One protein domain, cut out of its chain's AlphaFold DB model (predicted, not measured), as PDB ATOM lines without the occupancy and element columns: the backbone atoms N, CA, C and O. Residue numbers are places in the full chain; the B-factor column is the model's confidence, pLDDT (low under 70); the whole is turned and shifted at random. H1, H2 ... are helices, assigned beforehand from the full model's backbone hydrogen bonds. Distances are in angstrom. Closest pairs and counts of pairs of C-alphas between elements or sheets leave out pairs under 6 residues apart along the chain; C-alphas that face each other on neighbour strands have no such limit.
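What this domain is: This is residues 172 to 305 of the 600 residues of an uncharacterized protein of Pseudomonas fluorescens (UniProt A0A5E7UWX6). H4 lies in the middle of an elongated assembly of helices, with H6 crossing it and H7 packed beside it, while the long helix H8 runs from the end of H4 out to one end of the domain, where H9 folds back along it as a hairpin. H1, H2 and H3 make the opposite end, and H10 packs on H8 with the last turn of the printed part. The printed part has 134 residues with ten named helices, H1 to H10 in order, and no named strand; the class is all helix. It is compact, with a radius of gyration of the C-alphas of 15.2 A, and spans 46 by 29 by 28 A.

Where its parts are: H1, residues 173 to 178, begins at C-alpha 173 at (-28.438, 37.276, -12.175). H2 is residues 180 to 188 and H3 residues 192 to 199. H4, residues 208 to 216, is 12.5 A long and begins at C-alpha 208 at (-17.119, 37.378, -17.271). H5, residues 223 to 226, is followed by H6, residues 229 to 241, 18.3 A long. H7, residues 250 to 262, is 18.6 A long. H8, residues 270 to 287, is the longest at 25.3 A. H9 is residues 291 to 298, and H10, residues 300 to 304, ends at C-alpha 304 at (2.661, 20.802, -23.827).

How they stand to each other: H4 and H8 are the hubs, touching four helices each. Residues 232 to 236 of H6 touch H4, about perpendicular at 89 degrees, the closest C-alphas being Pro 208 and Val 233 at 5.5 A. H7 touches H4 at a shallow tilt of 30 degrees, the same way, closest at the C-alphas of Tyr 213 and Leu 252, 5.8 A. H2 only just touches H4, with 3 pairs of C-alphas within 8 A, closest at Glu 180 and Leu 210, 6.8 A. H1 is close to H2 but not clearly touching, at 7.7 A between the C-alphas of Ile 176 and Ile 183; H3 stands likewise to H2, at 6.1 A between those of Phe 187 and Val 195. Residues 271 to 272 of H8 touch H4 at a steep tilt of 66 degrees, opposite ways, closest at the C-alphas of Leu 215 and Leu 272, 6.9 A. Residues 275 to 279 of H8 touch H6, closest at the C-alphas of Tyr 234 and Ile 275, 6.4 A. H5 is close to H6 but not clearly touching, at 6.0 A between the C-alphas of Pro 223 and Cys 230. H8 and H9 form a helical hairpin at a shallow tilt of 32 degrees, closest at the C-alphas of Phe 281 and Phe 292, 4.7 A. H10 touches residues 274 to 278 of H8, closest at the C-alphas of Phe 278 and Leu 302, 6.9 A. Every O i to N i+4 pair is within hydrogen-bond range in H1, H2, H3, H4, H6, H8 and H9; H7 has 8 of 9, H10 has 0 of 1 but 1 of 2 O i to N i+3 pairs, and H5 is too short for such a pair.

The domain as a whole: The two C-alphas farthest apart, Pro 172 and Thr 290, are 47.0 A apart. The printed part has no cut and no long link. Its mean pLDDT is 94.1, and no printed residue is under 70.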
ATOM      1  N   PRO A 172     -30.958  37.947  -8.036       87.94
ATOM      2  CA  PRO A 172     -31.148  37.678  -9.460       87.94
ATOM      3  C   PRO A 172     -29.872  37.943 -10.274       87.94
ATOM      4  O   PRO A 172     -29.172  38.928 -10.043       87.94
ATOM      5  N   SER A 173     -29.614  37.126 -11.299       88.56
ATOM      6  CA  SER A 173     -28.438  37.276 -12.175       88.56
ATOM      7  C   SER A 173     -28.384  38.624 -12.905       88.56
ATOM      8  O   SER A 173     -27.308  39.194 -13.085       88.56
ATOM      9  N   SER A 174     -29.540  39.176 -13.280       88.88
ATOM     10  CA  SER A 174     -29.651  40.516 -13.870       88.88
ATOM     11  C   SER A 174     -29.152  41.611 -12.926       88.88
ATOM     12  O   SER A 174     -28.500  42.554 -13.371       88.88
ATOM     13  N   LEU A 175     -29.415  41.470 -11.626       90.12
ATOM     14  CA  LEU A 175     -28.987  42.431 -10.620       90.12
ATOM     15  C   LEU A 175     -27.500  42.282 -10.283       90.12
ATOM     16  O   LEU A 175     -26.836  43.297 -10.108       90.12
ATOM     17  N   ILE A 176     -26.960  41.053 -10.287       92.50
ATOM     18  CA  ILE A 176     -25.506  40.818 -10.190       92.50
ATOM     19  C   ILE A 176     -24.778  41.617 -11.277       92.50
ATOM     20  O   ILE A 176     -23.811  42.312 -10.983       92.50
ATOM     21  N   LYS A 177     -25.264  41.563 -12.524       91.12
ATOM     22  CA  LYS A 177     -24.675  42.322 -13.634       91.12
ATOM     23  C   LYS A 177     -24.799  43.838 -13.439       91.12
ATOM     24  O   LYS A 177     -23.862  44.568 -13.727       91.12
ATOM     25  N   LEU A 178     -25.944  44.319 -12.950       91.56
ATOM     26  CA  LEU A 178     -26.180  45.751 -12.732       91.56
ATOM     27  C   LEU A 178     -25.345  46.334 -11.575       91.56
ATOM     28  O   LEU A 178     -25.077  47.532 -11.555       91.56
ATOM     29  N   ARG A 179     -24.969  45.501 -10.599       92.69
ATOM     30  CA  ARG A 179     -24.230  45.883  -9.383       92.69
ATOM     31  C   ARG A 179     -22.823  45.286  -9.335       92.69
ATOM     32  O   ARG A 179     -22.257  45.114  -8.261       92.69
ATOM     33  N   GLU A 180     -22.258  44.963 -10.494       95.06
ATOM     34  CA  GLU A 180     -20.971  44.274 -10.608       95.06
ATOM     35  C   GLU A 180     -19.820  45.016  -9.907       95.06
ATOM     36  O   GLU A 180     -19.058  44.390  -9.173       95.06
ATOM     37  N   ASP A 181     -19.735  46.338 -10.075       94.88
ATOM     38  CA  ASP A 181     -18.723  47.192  -9.431       94.88
ATOM     39  C   ASP A 181     -18.842  47.168  -7.894       94.88
ATOM     40  O   ASP A 181     -17.878  46.908  -7.172       94.88
ATOM     41  N   GLU A 182     -20.063  47.316  -7.374       94.69
ATOM     42  CA  GLU A 182     -20.317  47.251  -5.933       94.69
ATOM     43  C   GLU A 182     -19.935  45.881  -5.349       94.69
ATOM     44  O   GLU A 182     -19.334  45.800  -4.274       94.69
ATOM     45  N   ILE A 183     -20.232  44.799  -6.075       95.69
ATOM     46  CA  ILE A 183     -19.845  43.438  -5.690       95.69
ATOM     47  C   ILE A 183     -18.319  43.293  -5.693       95.69
ATOM     48  O   ILE A 183     -17.764  42.756  -4.733       95.69
ATOM     49  N   ALA A 184     -17.629  43.785  -6.727       96.19
ATOM     50  CA  ALA A 184     -16.171  43.734  -6.812       96.19
ATOM     51  C   ALA A 184     -15.510  44.465  -5.632       96.19
ATOM     52  O   ALA A 184     -14.597  43.914  -5.007       96.19
ATOM     53  N   LYS A 185     -16.028  45.646  -5.273       95.31
ATOM     54  CA  LYS A 185     -15.592  46.427  -4.106       95.31
ATOM     55  C   LYS A 185     -15.854  45.699  -2.787       95.31
ATOM     56  O   LYS A 185     -14.977  45.624  -1.941       95.31
ATOM     57  N   GLN A 186     -17.023  45.095  -2.597       95.06
ATOM     58  CA  GLN A 186     -17.273  44.315  -1.378       95.06
ATOM     59  C   GLN A 186     -16.384  43.065  -1.294       95.06
ATOM     60  O   GLN A 186     -15.996  42.655  -0.202       95.06
ATOM     61  N   PHE A 187     -16.037  42.460  -2.432       95.81
ATOM     62  CA  PHE A 187     -15.090  41.349  -2.487       95.81
ATOM     63  C   PHE A 187     -13.636  41.771  -2.259       95.81
ATOM     64  O   PHE A 187     -12.868  40.933  -1.791       95.81
ATOM     65  N   SER A 188     -13.236  43.018  -2.547       93.38
ATOM     66  CA  SER A 188     -11.851  43.460  -2.313       93.38
ATOM     67  C   SER A 188     -11.462  43.455  -0.838       93.38
ATOM     68  O   SER A 188     -10.288  43.281  -0.527       93.38
ATOM     69  N   ASP A 189     -12.445  43.605   0.050       91.31
ATOM     70  CA  ASP A 189     -12.249  43.683   1.501       91.31
ATOM     71  C   ASP A 189     -12.226  42.300   2.180       91.31
ATOM     72  O   ASP A 189     -12.148  42.203   3.407       91.31
ATOM     73  N   LEU A 190     -12.352  41.217   1.407       94.56
ATOM     74  CA  LEU A 190     -12.491  39.856   1.916       94.56
ATOM     75  C   LEU A 190     -11.310  38.971   1.516       94.56
ATOM     76  O   LEU A 190     -10.764  39.061   0.419       94.56
ATOM     77  N   GLU A 191     -10.992  38.014   2.388       94.69
ATOM     78  CA  GLU A 191     -10.017  36.966   2.092       94.69
ATOM     79  C   GLU A 191     -10.431  36.138   0.857       94.69
ATOM     80  O   GLU A 191     -11.598  35.724   0.766       94.69
ATOM     81  N   PRO A 192      -9.497  35.774  -0.049       94.38
ATOM     82  CA  PRO A 192      -9.809  35.026  -1.272       94.38
ATOM     83  C   PRO A 192     -10.588  33.726  -1.035       94.38
ATOM     84  O   PRO A 192     -11.439  33.341  -1.836       94.38
ATOM     85  N   SER A 193     -10.348  33.051   0.095       94.44
ATOM     86  CA  SER A 193     -11.066  31.823   0.465       94.44
ATOM     87  C   SER A 193     -12.547  32.058   0.796       94.44
ATOM     88  O   SER A 193     -13.382  31.190   0.531       94.44
ATOM     89  N   ILE A 194     -12.884  33.227   1.351       95.31
ATOM     90  CA  ILE A 194     -14.259  33.638   1.649       95.31
ATOM     91  C   ILE A 194     -14.949  34.058   0.357       95.31
ATOM     92  O   ILE A 194     -16.068  33.610   0.096       95.31
ATOM     93  N   VAL A 195     -14.268  34.861  -0.468       96.62
ATOM     94  CA  VAL A 195     -14.777  35.273  -1.781       96.62
ATOM     95  C   VAL A 195     -15.101  34.045  -2.619       96.62
ATOM     96  O   VAL A 195     -16.215  33.950  -3.115       96.62
ATOM     97  N   ARG A 196     -14.204  33.050  -2.663       96.06
ATOM     98  CA  ARG A 196     -14.431  31.798  -3.393       96.06
ATOM     99  C   ARG A 196     -15.717  31.088  -2.974       96.06
ATOM    100  O   ARG A 196     -16.533  30.737  -3.818       96.06
ATOM    101  N   LYS A 197     -15.937  30.916  -1.665       95.12
ATOM    102  CA  LYS A 197     -17.168  30.288  -1.147       95.12
ATOM    103  C   LYS A 197     -18.424  31.053  -1.568       95.12
ATOM    104  O   LYS A 197     -19.455  30.434  -1.805       95.12
ATOM    105  N   LYS A 198     -18.349  32.386  -1.633       95.25
ATOM    106  CA  LYS A 198     -19.461  33.238  -2.070       95.25
ATOM    107  C   LYS A 198     -19.661  33.163  -3.585       95.25
ATOM    108  O   LYS A 198     -20.799  33.010  -4.021       95.25
ATOM    109  N   SER A 199     -18.596  33.253  -4.377       94.94
ATOM    110  CA  SER A 199     -18.662  33.252  -5.840       94.94
ATOM    111  C   SER A 199     -19.077  31.898  -6.409       94.94
ATOM    112  O   SER A 199     -19.822  31.876  -7.382       94.94
ATOM    113  N   ASP A 200     -18.701  30.784  -5.771       94.31
ATOM    114  CA  ASP A 200     -19.085  29.431  -6.202       94.31
ATOM    115  C   ASP A 200     -20.618  29.233  -6.246       94.31
ATOM    116  O   ASP A 200     -21.108  28.459  -7.065       94.31
ATOM    117  N   ILE A 201     -21.390  29.971  -5.433       91.50
ATOM    118  CA  ILE A 201     -22.868  29.929  -5.427       91.50
ATOM    119  C   ILE A 201     -23.452  30.429  -6.757       91.50
ATOM    120  O   ILE A 201     -24.474  29.922  -7.215       91.50
ATOM    121  N   HIS A 202     -22.800  31.416  -7.379       91.62
ATOM    122  CA  HIS A 202     -23.311  32.134  -8.551       91.62
ATOM    123  C   HIS A 202     -22.402  32.054  -9.769       91.62
ATOM    124  O   HIS A 202     -22.650  32.767 -10.735       91.62
ATOM    125  N   LEU A 203     -21.358  31.222  -9.748       93.75
ATOM    126  CA  LEU A 203     -20.276  31.238 -10.737       93.75
ATOM    127  C   LEU A 203     -20.785  31.232 -12.191       93.75
ATOM    128  O   LEU A 203     -20.364  32.062 -12.997       93.75
ATOM    129  N   SER A 204     -21.785  30.396 -12.483       92.12
ATOM    130  CA  SER A 204     -22.411  30.278 -13.808       92.12
ATOM    131  C   SER A 204     -23.177  31.526 -14.266       92.12
ATOM    132  O   SER A 204     -23.493  31.666 -15.447       92.12
ATOM    133  N   PHE A 205     -23.496  32.434 -13.346       91.50
ATOM    134  CA  PHE A 205     -24.249  33.663 -13.586       91.50
ATOM    135  C   PHE A 205     -23.429  34.937 -13.362       91.50
ATOM    136  O   PHE A 205     -23.890  36.013 -13.743       91.50
ATOM    137  N   LEU A 206     -22.223  34.839 -12.787       95.56
ATOM    138  CA  LEU A 206     -21.332  35.991 -12.655       95.56
ATOM    139  C   LEU A 206     -20.964  36.533 -14.045       95.56
ATOM    140  O   LEU A 206     -20.717  35.738 -14.962       95.56
ATOM    141  N   PRO A 207     -20.905  37.861 -14.235       96.00
ATOM    142  CA  PRO A 207     -20.373  38.446 -15.457       96.00
ATOM    143  C   PRO A 207     -18.917  37.998 -15.705       96.00
ATOM    144  O   PRO A 207     -18.156  37.853 -14.745       96.00
ATOM    145  N   PRO A 208     -18.494  37.782 -16.966       96.88
ATOM    146  CA  PRO A 208     -17.119  37.378 -17.271       96.88
ATOM    147  C   PRO A 208     -16.057  38.352 -16.743       96.88
ATOM    148  O   PRO A 208     -15.018  37.903 -16.269       96.88
ATOM    149  N   SER A 209     -16.335  39.657 -16.757       97.12
ATOM    150  CA  SER A 209     -15.499  40.711 -16.169       97.12
ATOM    151  C   SER A 209     -15.247  40.483 -14.679       97.12
ATOM    152  O   SER A 209     -14.096  40.468 -14.245       97.12
ATOM    153  N   LEU A 210     -16.284  40.198 -13.891       97.31
ATOM    154  CA  LEU A 210     -16.136  39.855 -12.481       97.31
ATOM    155  C   LEU A 210     -15.349  38.554 -12.281       97.31
ATOM    156  O   LEU A 210     -14.544  38.466 -11.361       97.31
ATOM    157  N   ILE A 211     -15.507  37.552 -13.151       97.62
ATOM    158  CA  ILE A 211     -14.691  36.328 -13.070       97.62
ATOM    159  C   ILE A 211     -13.212  36.642 -13.353       97.62
ATOM    160  O   ILE A 211     -12.340  36.139 -12.647       97.62
ATOM    161  N   VAL A 212     -12.908  37.506 -14.328       97.62
ATOM    162  CA  VAL A 212     -11.532  37.970 -14.585       97.62
ATOM    163  C   VAL A 212     -10.978  38.738 -13.386       97.62
ATOM    164  O   VAL A 212      -9.849  38.475 -12.981       97.62
ATOM    165  N   TYR A 213     -11.772  39.602 -12.751       97.38
ATOM    166  CA  TYR A 213     -11.396  40.252 -11.492       97.38
ATOM    167  C   TYR A 213     -11.003  39.228 -10.416       97.38
ATOM    168  O   TYR A 213      -9.951  39.351  -9.787       97.38
ATOM    169  N   LEU A 214     -11.790  38.160 -10.260       97.25
ATOM    170  CA  LEU A 214     -11.492  37.071  -9.325       97.25
ATOM    171  C   LEU A 214     -10.214  36.295  -9.700       97.25
ATOM    172  O   LEU A 214      -9.512  35.817  -8.807       97.25
ATOM    173  N   LEU A 215      -9.870  36.190 -10.989       97.25
ATOM    174  CA  LEU A 215      -8.581  35.639 -11.429       97.25
ATOM    175  C   LEU A 215      -7.419  36.548 -11.026       97.25
ATOM    176  O   LEU A 215      -6.451  36.059 -10.445       97.25
ATOM    177  N   VAL A 216      -7.518  37.856 -11.276       95.88
ATOM    178  CA  VAL A 216      -6.471  38.819 -10.890       95.88
ATOM    179  C   VAL A 216      -6.269  38.815  -9.368       95.88
ATOM    180  O   VAL A 216      -5.138  38.796  -8.891       95.88
ATOM    181  N   LYS A 217      -7.351  38.683  -8.589       94.75
ATOM    182  CA  LYS A 217      -7.314  38.507  -7.123       94.75
ATOM    183  C   LYS A 217      -6.901  37.103  -6.644       94.75
ATOM    184  O   LYS A 217      -6.986  36.824  -5.451       94.75
ATOM    185  N   GLN A 218      -6.467  36.208  -7.534       95.38
ATOM    186  CA  GLN A 218      -6.018  34.841  -7.213       95.38
ATOM    187  C   GLN A 218      -7.070  33.956  -6.510       95.38
ATOM    188  O   GLN A 218      -6.729  32.946  -5.893       95.38
ATOM    189  N   VAL A 219      -8.360  34.289  -6.625       97.00
ATOM    190  CA  VAL A 219      -9.468  33.486  -6.073       97.00
ATOM    191  C   VAL A 219      -9.600  32.165  -6.837       97.00
ATOM    192  O   VAL A 219      -9.803  31.102  -6.244       97.00
ATOM    193  N   TYR A 220      -9.414  32.234  -8.156       97.00
ATOM    194  CA  TYR A 220      -9.340  31.089  -9.057       97.00
ATOM    195  C   TYR A 220      -7.996  31.095  -9.789       97.00
ATOM    196  O   TYR A 220      -7.499  32.141 -10.185       97.00
ATOM    197  N   THR A 221      -7.391  29.928  -9.981       95.44
ATOM    198  CA  THR A 221      -6.059  29.762 -10.590       95.44
ATOM    199  C   THR A 221      -5.987  28.595 -11.574       95.44
ATOM    200  O   THR A 221      -5.017  28.485 -12.327       95.44
ATOM    201  N   THR A 222      -6.998  27.718 -11.620       94.38
ATOM    202  CA  THR A 222      -7.008  26.551 -12.513       94.38
ATOM    203  C   THR A 222      -8.314  26.423 -13.304       94.38
ATOM    204  O   THR A 222      -9.378  26.783 -12.800       94.38
ATOM    205  N   PRO A 223      -8.276  25.865 -14.534       92.81
ATOM    206  CA  PRO A 223      -9.490  25.620 -15.318       92.81
ATOM    207  C   PRO A 223     -10.518  24.750 -14.586       92.81
ATOM    208  O   PRO A 223     -11.715  24.942 -14.742       92.81
ATOM    209  N   GLN A 224     -10.056  23.800 -13.767       94.19
ATOM    210  CA  GLN A 224     -10.920  22.886 -13.019       94.19
ATOM    211  C   GLN A 224     -11.800  23.616 -12.002       94.19
ATOM    212  O   GLN A 224     -12.895  23.147 -11.717       94.19
ATOM    213  N   GLN A 225     -11.335  24.746 -11.463       94.56
ATOM    214  CA  GLN A 225     -12.123  25.541 -10.526       94.56
ATOM    215  C   GLN A 225     -13.233  26.333 -11.224       94.56
ATOM    216  O   GLN A 225     -14.275  26.539 -10.619       94.56
ATOM    217  N   LEU A 226     -13.018  26.751 -12.479       94.56
ATOM    218  CA  LEU A 226     -14.028  27.467 -13.267       94.56
ATOM    219  C   LEU A 226     -14.982  26.534 -14.026       94.56
ATOM    220  O   LEU A 226     -16.066  26.949 -14.420       94.56
ATOM    221  N   GLY A 227     -14.591  25.283 -14.277       92.44
ATOM    222  CA  GLY A 227     -15.410  24.336 -15.032       92.44
ATOM    223  C   GLY A 227     -15.768  24.874 -16.423       92.44
ATOM    224  O   GLY A 227     -14.888  25.248 -17.198       92.44
ATOM    225  N   HIS A 228     -17.065  24.911 -16.736       89.69
ATOM    226  CA  HIS A 228     -17.576  25.392 -18.025       89.69
ATOM    227  C   HIS A 228     -17.427  26.909 -18.221       89.69
ATOM    228  O   HIS A 228     -17.396  27.376 -19.358       89.69
ATOM    229  N   ASP A 229     -17.268  27.685 -17.145       93.50
ATOM    230  CA  ASP A 229     -17.107  29.139 -17.232       93.50
ATOM    231  C   ASP A 229     -15.728  29.556 -17.768       93.50
ATOM    232  O   ASP A 229     -15.535  30.707 -18.165       93.50
ATOM    233  N   CYS A 230     -14.779  28.616 -17.874       95.06
ATOM    234  CA  CYS A 230     -13.476  28.865 -18.489       95.06
ATOM    235  C   CYS A 230     -13.601  29.356 -19.945       95.06
ATOM    236  O   CYS A 230     -12.845  30.237 -20.352       95.06
ATOM    237  N   ASP A 231     -14.567  28.839 -20.713       93.56
ATOM    238  CA  ASP A 231     -14.787  29.253 -22.107       93.56
ATOM    239  C   ASP A 231     -15.377  30.672 -22.186       93.56
ATOM    240  O   ASP A 231     -15.026  31.449 -23.077       93.56
ATOM    241  N   ARG A 232     -16.227  31.055 -21.221       95.44
ATOM    242  CA  ARG A 232     -16.783  32.418 -21.120       95.44
ATOM    243  C   ARG A 232     -15.685  33.437 -20.834       95.44
ATOM    244  O   ARG A 232     -15.649  34.483 -21.474       95.44
ATOM    245  N   VAL A 233     -14.775  33.106 -19.917       96.81
ATOM    246  CA  VAL A 233     -13.597  33.932 -19.616       96.81
ATOM    247  C   VAL A 233     -12.677  34.028 -20.827       96.81
ATOM    248  O   VAL A 233     -12.269  35.127 -21.186       96.81
ATOM    249  N   TYR A 234     -12.375  32.901 -21.477       96.25
ATOM    250  CA  TYR A 234     -11.537  32.881 -22.676       96.25
ATOM    251  C   TYR A 234     -12.085  33.818 -23.762       96.25
ATOM    252  O   TYR A 234     -11.347  34.653 -24.286       96.25
ATOM    253  N   ASN A 235     -13.385  33.720 -24.059       96.00
ATOM    254  CA  ASN A 235     -14.034  34.556 -25.067       96.00
ATOM    255  C   ASN A 235     -14.021  36.036 -24.677       96.00
ATOM    256  O   ASN A 235     -13.693  36.872 -25.509       96.00
ATOM    257  N   TYR A 236     -14.318  36.363 -23.419       97.31
ATOM    258  CA  TYR A 236     -14.287  37.746 -22.948       97.31
ATOM    259  C   TYR A 236     -12.884  38.361 -23.045       97.31
ATOM    260  O   TYR A 236     -12.714  39.441 -23.603       97.31
ATOM    261  N   ILE A 237     -11.845  37.641 -22.603       97.25
ATOM    262  CA  ILE A 237     -10.459  38.108 -22.739       97.25
ATOM    263  C   ILE A 237     -10.078  38.286 -24.212       97.25
ATOM    264  O   ILE A 237      -9.412  39.267 -24.540       97.25
ATOM    265  N   LYS A 238     -10.513  37.397 -25.116       96.50
ATOM    266  CA  LYS A 238     -10.306  37.572 -26.563       96.50
ATOM    267  C   LYS A 238     -10.932  38.883 -27.062       96.50
ATOM    268  O   LYS A 238     -10.243  39.644 -27.741       96.50
ATOM    269  N   LEU A 239     -12.188  39.156 -26.702       96.69
ATOM    270  CA  LEU A 239     -12.905  40.369 -27.118       96.69
ATOM    271  C   LEU A 239     -12.196  41.646 -26.650       96.69
ATOM    272  O   LEU A 239     -12.076  42.599 -27.419       96.69
ATOM    273  N   VAL A 240     -11.679  41.636 -25.418       96.00
ATOM    274  CA  VAL A 240     -10.986  42.789 -24.833       96.00
ATOM    275  C   VAL A 240      -9.573  42.968 -25.392       96.00
ATOM    276  O   VAL A 240      -9.171  44.082 -25.704       96.00
ATOM    277  N   THR A 241      -8.796  41.890 -25.524       92.62
ATOM    278  CA  THR A 241      -7.341  41.990 -25.780       92.62
ATOM    279  C   THR A 241      -6.933  41.806 -27.238       92.62
ATOM    280  O   THR A 241      -5.898  42.320 -27.666       92.62
ATOM    281  N   ILE A 242      -7.710  41.047 -28.010       94.06
ATOM    282  CA  ILE A 242      -7.396  40.726 -29.404       94.06
ATOM    283  C   ILE A 242      -8.311  41.499 -30.340       94.06
ATOM    284  O   ILE A 242      -7.819  42.208 -31.217       94.06
ATOM    285  N   ASP A 243      -9.622  41.383 -30.133       91.75
ATOM    286  CA  ASP A 243     -10.610  41.967 -31.040       91.75
ATOM    287  C   ASP A 243     -10.803  43.477 -30.765       91.75
ATOM    288  O   ASP A 243     -11.232  44.209 -31.655       91.75
ATOM    289  N   ASN A 244     -10.435  43.958 -29.565       92.88
ATOM    290  CA  ASN A 244     -10.641  45.333 -29.077       92.88
ATOM    291  C   ASN A 244     -12.095  45.820 -29.239       92.88
ATOM    292  O   ASN A 244     -12.347  47.004 -29.462       92.88
ATOM    293  N   SER A 245     -13.060  44.898 -29.174       94.44
ATOM    294  CA  SER A 245     -14.492  45.188 -29.314       94.44
ATOM    295  C   SER A 245     -15.177  45.456 -27.976       94.44
ATOM    296  O   SER A 245     -16.309  45.932 -27.949       94.44
ATOM    297  N   GLU A 246     -14.506  45.123 -26.876       95.06
ATOM    298  CA  GLU A 246     -14.932  45.392 -25.505       95.06
ATOM    299  C   GLU A 246     -13.761  45.985 -24.713       95.06
ATOM    300  O   GLU A 246     -12.600  45.832 -25.089       95.06
ATOM    301  N   THR A 247     -14.061  46.653 -23.602       95.00
ATOM    302  CA  THR A 247     -13.065  47.188 -22.665       95.00
ATOM    303  C   THR A 247     -13.326  46.626 -21.278       95.00
ATOM    304  O   THR A 247     -14.472  46.318 -20.940       95.00
ATOM    305  N   PHE A 248     -12.287  46.509 -20.447       96.12
ATOM    306  CA  PHE A 248     -12.538  46.193 -19.047       96.12
ATOM    307  C   PHE A 248     -13.328  47.333 -18.386       96.12
ATOM    308  O   PHE A 248     -13.070  48.502 -18.678       96.12
ATOM    309  N   PRO A 249     -14.279  47.015 -17.490       95.81
ATOM    310  CA  PRO A 249     -14.853  48.011 -16.596       95.81
ATOM    311  C   PRO A 249     -13.769  48.669 -15.735       95.81
ATOM    312  O   PRO A 249     -12.790  48.010 -15.382       95.81
ATOM    313  N   ASP A 250     -13.979  49.921 -15.325       94.44
ATOM    314  CA  ASP A 250     -12.986  50.731 -14.600       94.44
ATOM    315  C   ASP A 250     -12.391  50.020 -13.369       94.44
ATOM    316  O   ASP A 250     -11.172  50.011 -13.179       94.44
ATOM    317  N   TYR A 251     -13.233  49.352 -12.569       93.19
ATOM    318  CA  TYR A 251     -12.800  48.625 -11.366       93.19
ATOM    319  C   TYR A 251     -11.842  47.459 -11.676       93.19
ATOM    320  O   TYR A 251     -11.022  47.081 -10.837       93.19
ATOM    321  N   LEU A 252     -11.953  46.864 -12.868       96.38
ATOM    322  CA  LEU A 252     -11.090  45.781 -13.331       96.38
ATOM    323  C   LEU A 252      -9.871  46.328 -14.073       96.38
ATOM    324  O   LEU A 252      -8.780  45.804 -13.871       96.38
ATOM    325  N   GLN A 253     -10.042  47.356 -14.908       95.62
ATOM    326  CA  GLN A 253      -8.963  47.943 -15.705       95.62
ATOM    327  C   GLN A 253      -7.793  48.366 -14.811       95.62
ATOM    328  O   GLN A 253      -6.669  47.922 -15.033       95.62
ATOM    329  N   LEU A 254      -8.074  49.140 -13.756       91.94
ATOM    330  CA  LEU A 254      -7.056  49.623 -12.816       91.94
ATOM    331  C   LEU A 254      -6.300  48.470 -12.146       91.94
ATOM    332  O   LEU A 254      -5.073  48.461 -12.102       91.94
ATOM    333  N   LEU A 255      -7.039  47.468 -11.662       93.94
ATOM    334  CA  LEU A 255      -6.455  46.308 -10.993       93.94
ATOM    335  C   LEU A 255      -5.605  45.462 -11.950       93.94
ATOM    336  O   LEU A 255      -4.563  44.934 -11.568       93.94
ATOM    337  N   TYR A 256      -6.068  45.295 -13.186       94.56
ATOM    338  CA  TYR A 256      -5.371  44.514 -14.195       94.56
ATOM    339  C   TYR A 256      -4.068  45.198 -14.627       94.56
ATOM    340  O   TYR A 256      -3.033  44.542 -14.701       94.56
ATOM    341  N   GLU A 257      -4.085  46.514 -14.852       94.00
ATOM    342  CA  GLU A 257      -2.879  47.294 -15.158       94.00
ATOM    343  C   GLU A 257      -1.860  47.261 -14.015       94.00
ATOM    344  O   GLU A 257      -0.663  47.080 -14.259       94.00
ATOM    345  N   GLU A 258      -2.325  47.370 -12.768       93.88
ATOM    346  CA  GLU A 258      -1.478  47.228 -11.585       93.88
ATOM    347  C   GLU A 258      -0.810  45.844 -11.549       93.88
ATOM    348  O   GLU A 258       0.415  45.759 -11.419       93.88
ATOM    349  N   ASP A 259      -1.575  44.765 -11.762       94.44
ATOM    350  CA  ASP A 259      -1.046  43.398 -11.814       94.44
ATOM    351  C   ASP A 259       0.019  43.242 -12.906       94.44
ATOM    352  O   ASP A 259       1.106  42.725 -12.641       94.44
ATOM    353  N   LEU A 260      -0.233  43.753 -14.115       92.94
ATOM    354  CA  LEU A 260       0.753  43.734 -15.196       92.94
ATOM    355  C   LEU A 260       2.024  44.506 -14.822       92.94
ATOM    356  O   LEU A 260       3.129  44.021 -15.079       92.94
ATOM    357  N   SER A 261       1.892  45.687 -14.213       92.38
ATOM    358  CA  SER A 261       3.034  46.532 -13.843       92.38
ATOM    359  C   SER A 261       3.962  45.843 -12.833       92.38
ATOM    360  O   SER A 261       5.185  45.845 -13.007       92.38
ATOM    361  N   LEU A 262       3.386  45.158 -11.841       91.62
ATOM    362  CA  LEU A 262       4.115  44.416 -10.809       91.62
ATOM    363  C   LEU A 262       4.828  43.177 -11.370       91.62
ATOM    364  O   LEU A 262       5.844  42.736 -10.829       91.62
ATOM    365  N   HIS A 263       4.333  42.637 -12.483       88.69
ATOM    366  CA  HIS A 263       4.753  41.348 -13.032       88.69
ATOM    367  C   HIS A 263       5.328  41.465 -14.452       88.69
ATOM    368  O   HIS A 263       5.195  40.560 -15.278       88.69
ATOM    369  N   LYS A 264       6.039  42.568 -14.729       87.50
ATOM    370  CA  LYS A 264       6.794  42.795 -15.981       87.50
ATOM    371  C   LYS A 264       5.932  42.643 -17.245       87.50
ATOM    372  O   LYS A 264       6.371  42.062 -18.236       87.50
ATOM    373  N   GLY A 265       4.702  43.143 -17.198       86.81
ATOM    374  CA  GLY A 265       3.759  43.116 -18.316       86.81
ATOM    375  C   GLY A 265       3.042  41.781 -18.519       86.81
ATOM    376  O   GLY A 265       2.409  41.596 -19.554       86.81
ATOM    377  N   LYS A 266       3.125  40.840 -17.569       88.75
ATOM    378  CA  LYS A 266       2.419  39.550 -17.621       88.75
ATOM    379  C   LYS A 266       1.500  39.405 -16.412       88.75
ATOM    380  O   LYS A 266       1.934  39.766 -15.329       88.75
ATOM    381  N   PRO A 267       0.287  38.845 -16.535       93.00
ATOM    382  CA  PRO A 267      -0.549  38.638 -15.359       93.00
ATOM    383  C   PRO A 267       0.088  37.658 -14.378       93.00
ATOM    384  O   PRO A 267       0.676  36.651 -14.788       93.00
ATOM    385  N   SER A 268      -0.101  37.900 -13.084       94.06
ATOM    386  CA  SER A 268       0.350  36.983 -12.031       94.06
ATOM    387  C   SER A 268      -0.448  35.682 -12.012       94.06
ATOM    388  O   SER A 268       0.063  34.622 -11.643       94.06
ATOM    389  N   ASN A 269      -1.721  35.740 -12.416       95.62
ATOM    390  CA  ASN A 269      -2.598  34.581 -12.417       95.62
ATOM    391  C   ASN A 269      -2.213  33.581 -13.521       95.62
ATOM    392  O   ASN A 269      -2.255  33.924 -14.705       95.62
ATOM    393  N   PRO A 270      -1.928  32.309 -13.181       93.81
ATOM    394  CA  PRO A 270      -1.476  31.340 -14.166       93.81
ATOM    395  C   PRO A 270      -2.553  31.010 -15.201       93.81
ATOM    396  O   PRO A 270      -2.222  30.788 -16.360       93.81
ATOM    397  N   LEU A 271      -3.838  30.945 -14.838       94.75
ATOM    398  CA  LEU A 271      -4.895  30.675 -15.816       94.75
ATOM    399  C   LEU A 271      -5.017  31.823 -16.821       94.75
ATOM    400  O   LEU A 271      -5.035  31.564 -18.024       94.75
ATOM    401  N   LEU A 272      -5.031  33.062 -16.335       95.19
ATOM    402  CA  LEU A 272      -5.110  34.255 -17.176       95.19
ATOM    403  C   LEU A 272      -3.896  34.379 -18.102       95.19
ATOM    404  O   LEU A 272      -4.067  34.547 -19.307       95.19
ATOM    405  N   LEU A 273      -2.686  34.178 -17.569       94.31
ATOM    406  CA  LEU A 273      -1.454  34.132 -18.359       94.31
ATOM    407  C   LEU A 273      -1.538  33.079 -19.471       94.31
ATOM    408  O   LEU A 273      -1.220  33.365 -20.617       94.31
ATOM    409  N   ASN A 274      -2.032  31.875 -19.165       93.06
ATOM    410  CA  ASN A 274      -2.156  30.808 -20.161       93.06
ATOM    411  C   ASN A 274      -3.174  31.123 -21.267       93.06
ATOM    412  O   ASN A 274      -2.989  30.683 -22.403       93.06
ATOM    413  N   ILE A 275      -4.257  31.833 -20.939       95.12
ATOM    414  CA  ILE A 275      -5.236  32.301 -21.927       95.12
ATOM    415  C   ILE A 275      -4.568  33.323 -22.850       95.12
ATOM    416  O   ILE A 275      -4.596  33.143 -24.066       95.12
ATOM    417  N   LEU A 276      -3.908  34.338 -22.287       95.25
ATOM    418  CA  LEU A 276      -3.232  35.381 -23.061       95.25
ATOM    419  C   LEU A 276      -2.096  34.833 -23.923       95.25
ATOM    420  O   LEU A 276      -2.035  35.160 -25.103       95.25
ATOM    421  N   ASP A 277      -1.245  33.961 -23.378       95.50
ATOM    422  CA  ASP A 277      -0.170  33.301 -24.126       95.50
ATOM    423  C   ASP A 277      -0.726  32.614 -25.381       95.50
ATOM    424  O   ASP A 277      -0.178  32.761 -26.472       95.50
ATOM    425  N   PHE A 278      -1.840  31.885 -25.256       96.06
ATOM    426  CA  PHE A 278      -2.476  31.223 -26.395       96.06
ATOM    427  C   PHE A 278      -3.054  32.227 -27.402       96.06
ATOM    428  O   PHE A 278      -2.876  32.053 -28.611       96.06
ATOM    429  N   LEU A 279      -3.723  33.275 -26.912       96.50
ATOM    430  CA  LEU A 279      -4.318  34.321 -27.742       96.50
ATOM    431  C   LEU A 279      -3.260  35.079 -28.554       96.50
ATOM    432  O   LEU A 279      -3.361  35.151 -29.782       96.50
ATOM    433  N   TYR A 280      -2.211  35.564 -27.890       96.25
ATOM    434  CA  TYR A 280      -1.104  36.267 -28.532       96.25
ATOM    435  C   TYR A 280      -0.285  35.350 -29.440       96.25
ATOM    436  O   TYR A 280       0.077  35.768 -30.537       96.25
ATOM    437  N   PHE A 281      -0.069  34.084 -29.062       97.69
ATOM    438  CA  PHE A 281       0.574  33.103 -29.939       97.69
ATOM    439  C   PHE A 281      -0.189  32.950 -31.262       97.69
ATOM    440  O   PHE A 281       0.405  33.057 -32.335       97.69
ATOM    441  N   LYS A 282      -1.511  32.723 -31.210       97.38
ATOM    442  CA  LYS A 282      -2.341  32.548 -32.414       97.38
ATOM    443  C   LYS A 282      -2.401  33.827 -33.248       97.38
ATOM    444  O   LYS A 282      -2.310  33.733 -34.471       97.38
ATOM    445  N   ARG A 283      -2.520  34.996 -32.609       97.19
ATOM    446  CA  ARG A 283      -2.503  36.301 -33.287       97.19
ATOM    447  C   ARG A 283      -1.174  36.538 -34.002       97.19
ATOM    448  O   ARG A 283      -1.184  36.737 -35.209       97.19
ATOM    449  N   SER A 284      -0.046  36.423 -33.302       97.06
ATOM    450  CA  SER A 284       1.284  36.617 -33.894       97.06
ATOM    451  C   SER A 284       1.558  35.618 -35.019       97.06
ATOM    452  O   SER A 284       2.119  35.988 -36.048       97.06
ATOM    453  N   LEU A 285       1.127  34.362 -34.865       97.56
ATOM    454  CA  LEU A 285       1.223  33.357 -35.921       97.56
ATOM    455  C   LEU A 285       0.381  33.737 -37.150       97.56
ATOM    456  O   LEU A 285       0.826  33.539 -38.281       97.56
ATOM    457  N   HIS A 286      -0.824  34.275 -36.953       96.94
ATOM    458  CA  HIS A 286      -1.670  34.775 -38.039       96.94
ATOM    459  C   HIS A 286      -1.072  36.020 -38.699       96.94
ATOM    460  O   HIS A 286      -1.006  36.103 -39.918       96.94
ATOM    461  N   GLU A 287      -0.537  36.960 -37.937       95.88
ATOM    462  CA  GLU A 287       0.132  38.149 -38.476       95.88
ATOM    463  C   GLU A 287       1.477  37.821 -39.152       95.88
ATOM    464  O   GLU A 287       2.072  38.686 -39.787       95.88
ATOM    465  N   LYS A 288       1.941  36.561 -39.064       95.19
ATOM    466  CA  LYS A 288       3.259  36.098 -39.534       95.19
ATOM    467  C   LYS A 288       4.403  36.882 -38.882       95.19
ATOM    468  O   LYS A 288       5.466  37.044 -39.472       95.19
ATOM    469  N   ASN A 289       4.179  37.357 -37.663       93.31
ATOM    470  CA  ASN A 289       5.193  37.985 -36.831       93.31
ATOM    471  C   ASN A 289       5.955  36.887 -36.073       93.31
ATOM    472  O   ASN A 289       5.335  35.963 -35.560       93.31
ATOM    473  N   THR A 290       7.280  36.972 -35.992       92.75
ATOM    474  CA  THR A 290       8.133  36.013 -35.277       92.75
ATOM    475  C   THR A 290       7.930  35.983 -33.760       92.75
ATOM    476  O   THR A 290       8.407  35.041 -33.131       92.75
ATOM    477  N   ASP A 291       7.198  36.929 -33.167       94.06
ATOM    478  CA  ASP A 291       6.934  36.976 -31.718       94.06
ATOM    479  C   ASP A 291       6.302  35.680 -31.174       94.06
ATOM    480  O   ASP A 291       6.573  35.286 -30.037       94.06
ATOM    481  N   PHE A 292       5.543  34.926 -31.987       95.81
ATOM    482  CA  PHE A 292       4.991  33.620 -31.586       95.81
ATOM    483  C   PHE A 292       6.082  32.626 -31.156       95.81
ATOM    484  O   PHE A 292       5.795  31.696 -30.399       95.81
ATOM    485  N   ILE A 293       7.321  32.799 -31.631       94.44
ATOM    486  CA  ILE A 293       8.479  31.979 -31.262       94.44
ATOM    487  C   ILE A 293       8.878  32.270 -29.817       94.44
ATOM    488  O   ILE A 293       9.038  31.343 -29.021       94.44
ATOM    489  N   GLU A 294       9.000  33.545 -29.455       92.94
ATOM    490  CA  GLU A 294       9.323  33.956 -28.090       92.94
ATOM    491  C   GLU A 294       8.195  33.573 -27.124       92.94
ATOM    492  O   GLU A 294       8.443  32.929 -26.102       92.94
ATOM    493  N   ILE A 295       6.942  33.854 -27.495       94.44
ATOM    494  CA  ILE A 295       5.760  33.494 -26.699       94.44
ATOM    495  C   ILE A 295       5.731  31.980 -26.428       94.44
ATOM    496  O   ILE A 295       5.554  31.543 -25.289       94.44
ATOM    497  N   TYR A 296       5.954  31.156 -27.458       95.25
ATOM    498  CA  TYR A 296       5.978  29.701 -27.309       95.25
ATOM    499  C   TYR A 296       7.138  29.210 -26.436       95.25
ATOM    500  O   TYR A 296       6.941  28.348 -25.581       95.25
ATOM    501  N   THR A 297       8.347  29.738 -26.643       91.81
ATOM    502  CA  THR A 297       9.548  29.287 -25.920       91.81
ATOM    503  C   THR A 297       9.520  29.664 -24.441       91.81
ATOM    504  O   THR A 297      10.012  28.899 -23.611       91.81
ATOM    505  N   GLN A 298       8.884  30.783 -24.088       90.12
ATOM    506  CA  GLN A 298       8.694  31.204 -22.699       90.12
ATOM    507  C   GLN A 298       7.530  30.484 -21.999       90.12
ATOM    508  O   GLN A 298       7.487  30.445 -20.768       90.12
ATOM    509  N   SER A 299       6.598  29.883 -22.749       90.44
ATOM    510  CA  SER A 299       5.401  29.254 -22.187       90.44
ATOM    511  C   SER A 299       5.491  27.727 -22.143       90.44
ATOM    512  O   SER A 299       5.249  27.005 -23.117       90.44
ATOM    513  N   THR A 300       5.748  27.185 -20.948       86.38
ATOM    514  CA  THR A 300       5.758  25.726 -20.711       86.38
ATOM    515  C   THR A 300       4.407  25.052 -20.985       86.38
ATOM    516  O   THR A 300       4.338  23.840 -21.203       86.38
ATOM    517  N   ARG A 301       3.307  25.815 -20.975       87.75
ATOM    518  CA  ARG A 301       1.959  25.309 -21.247       87.75
ATOM    519  C   ARG A 301       1.691  25.199 -22.744       87.75
ATOM    520  O   ARG A 301       1.143  24.180 -23.171       87.75
ATOM    521  N   LEU A 302       2.112  26.189 -23.537       93.25
ATOM    522  CA  LEU A 302       2.026  26.116 -24.999       93.25
ATOM    523  C   LEU A 302       2.862  24.957 -25.545       93.25
ATOM    524  O   LEU A 302       2.416  24.265 -26.459       93.25
ATOM    525  N   SER A 303       4.025  24.676 -24.954       90.00
ATOM    526  CA  SER A 303       4.863  23.564 -25.409       90.00
ATOM    527  C   SER A 303       4.274  22.176 -25.147       90.00
ATOM    528  O   SER A 303       4.531  21.251 -25.915       90.00
ATOM    529  N   ARG A 304       3.414  22.037 -24.129       89.38
ATOM    530  CA  ARG A 304       2.661  20.802 -23.827       89.38
ATOM    531  C   ARG A 304       1.354  20.666 -24.616       89.38
ATOM    532  O   ARG A 304       0.747  19.592 -24.629       89.38
ATOM    533  N   ASN A 305       0.878  21.739 -25.242       91.50
ATOM    534  CA  ASN A 305      -0.323  21.713 -26.069       91.50
ATOM    535  C   ASN A 305       0.042  21.272 -27.497       91.50
ATOM    536  O   ASN A 305       0.844  21.909 -28.173       91.50
TER     537      ASN A 305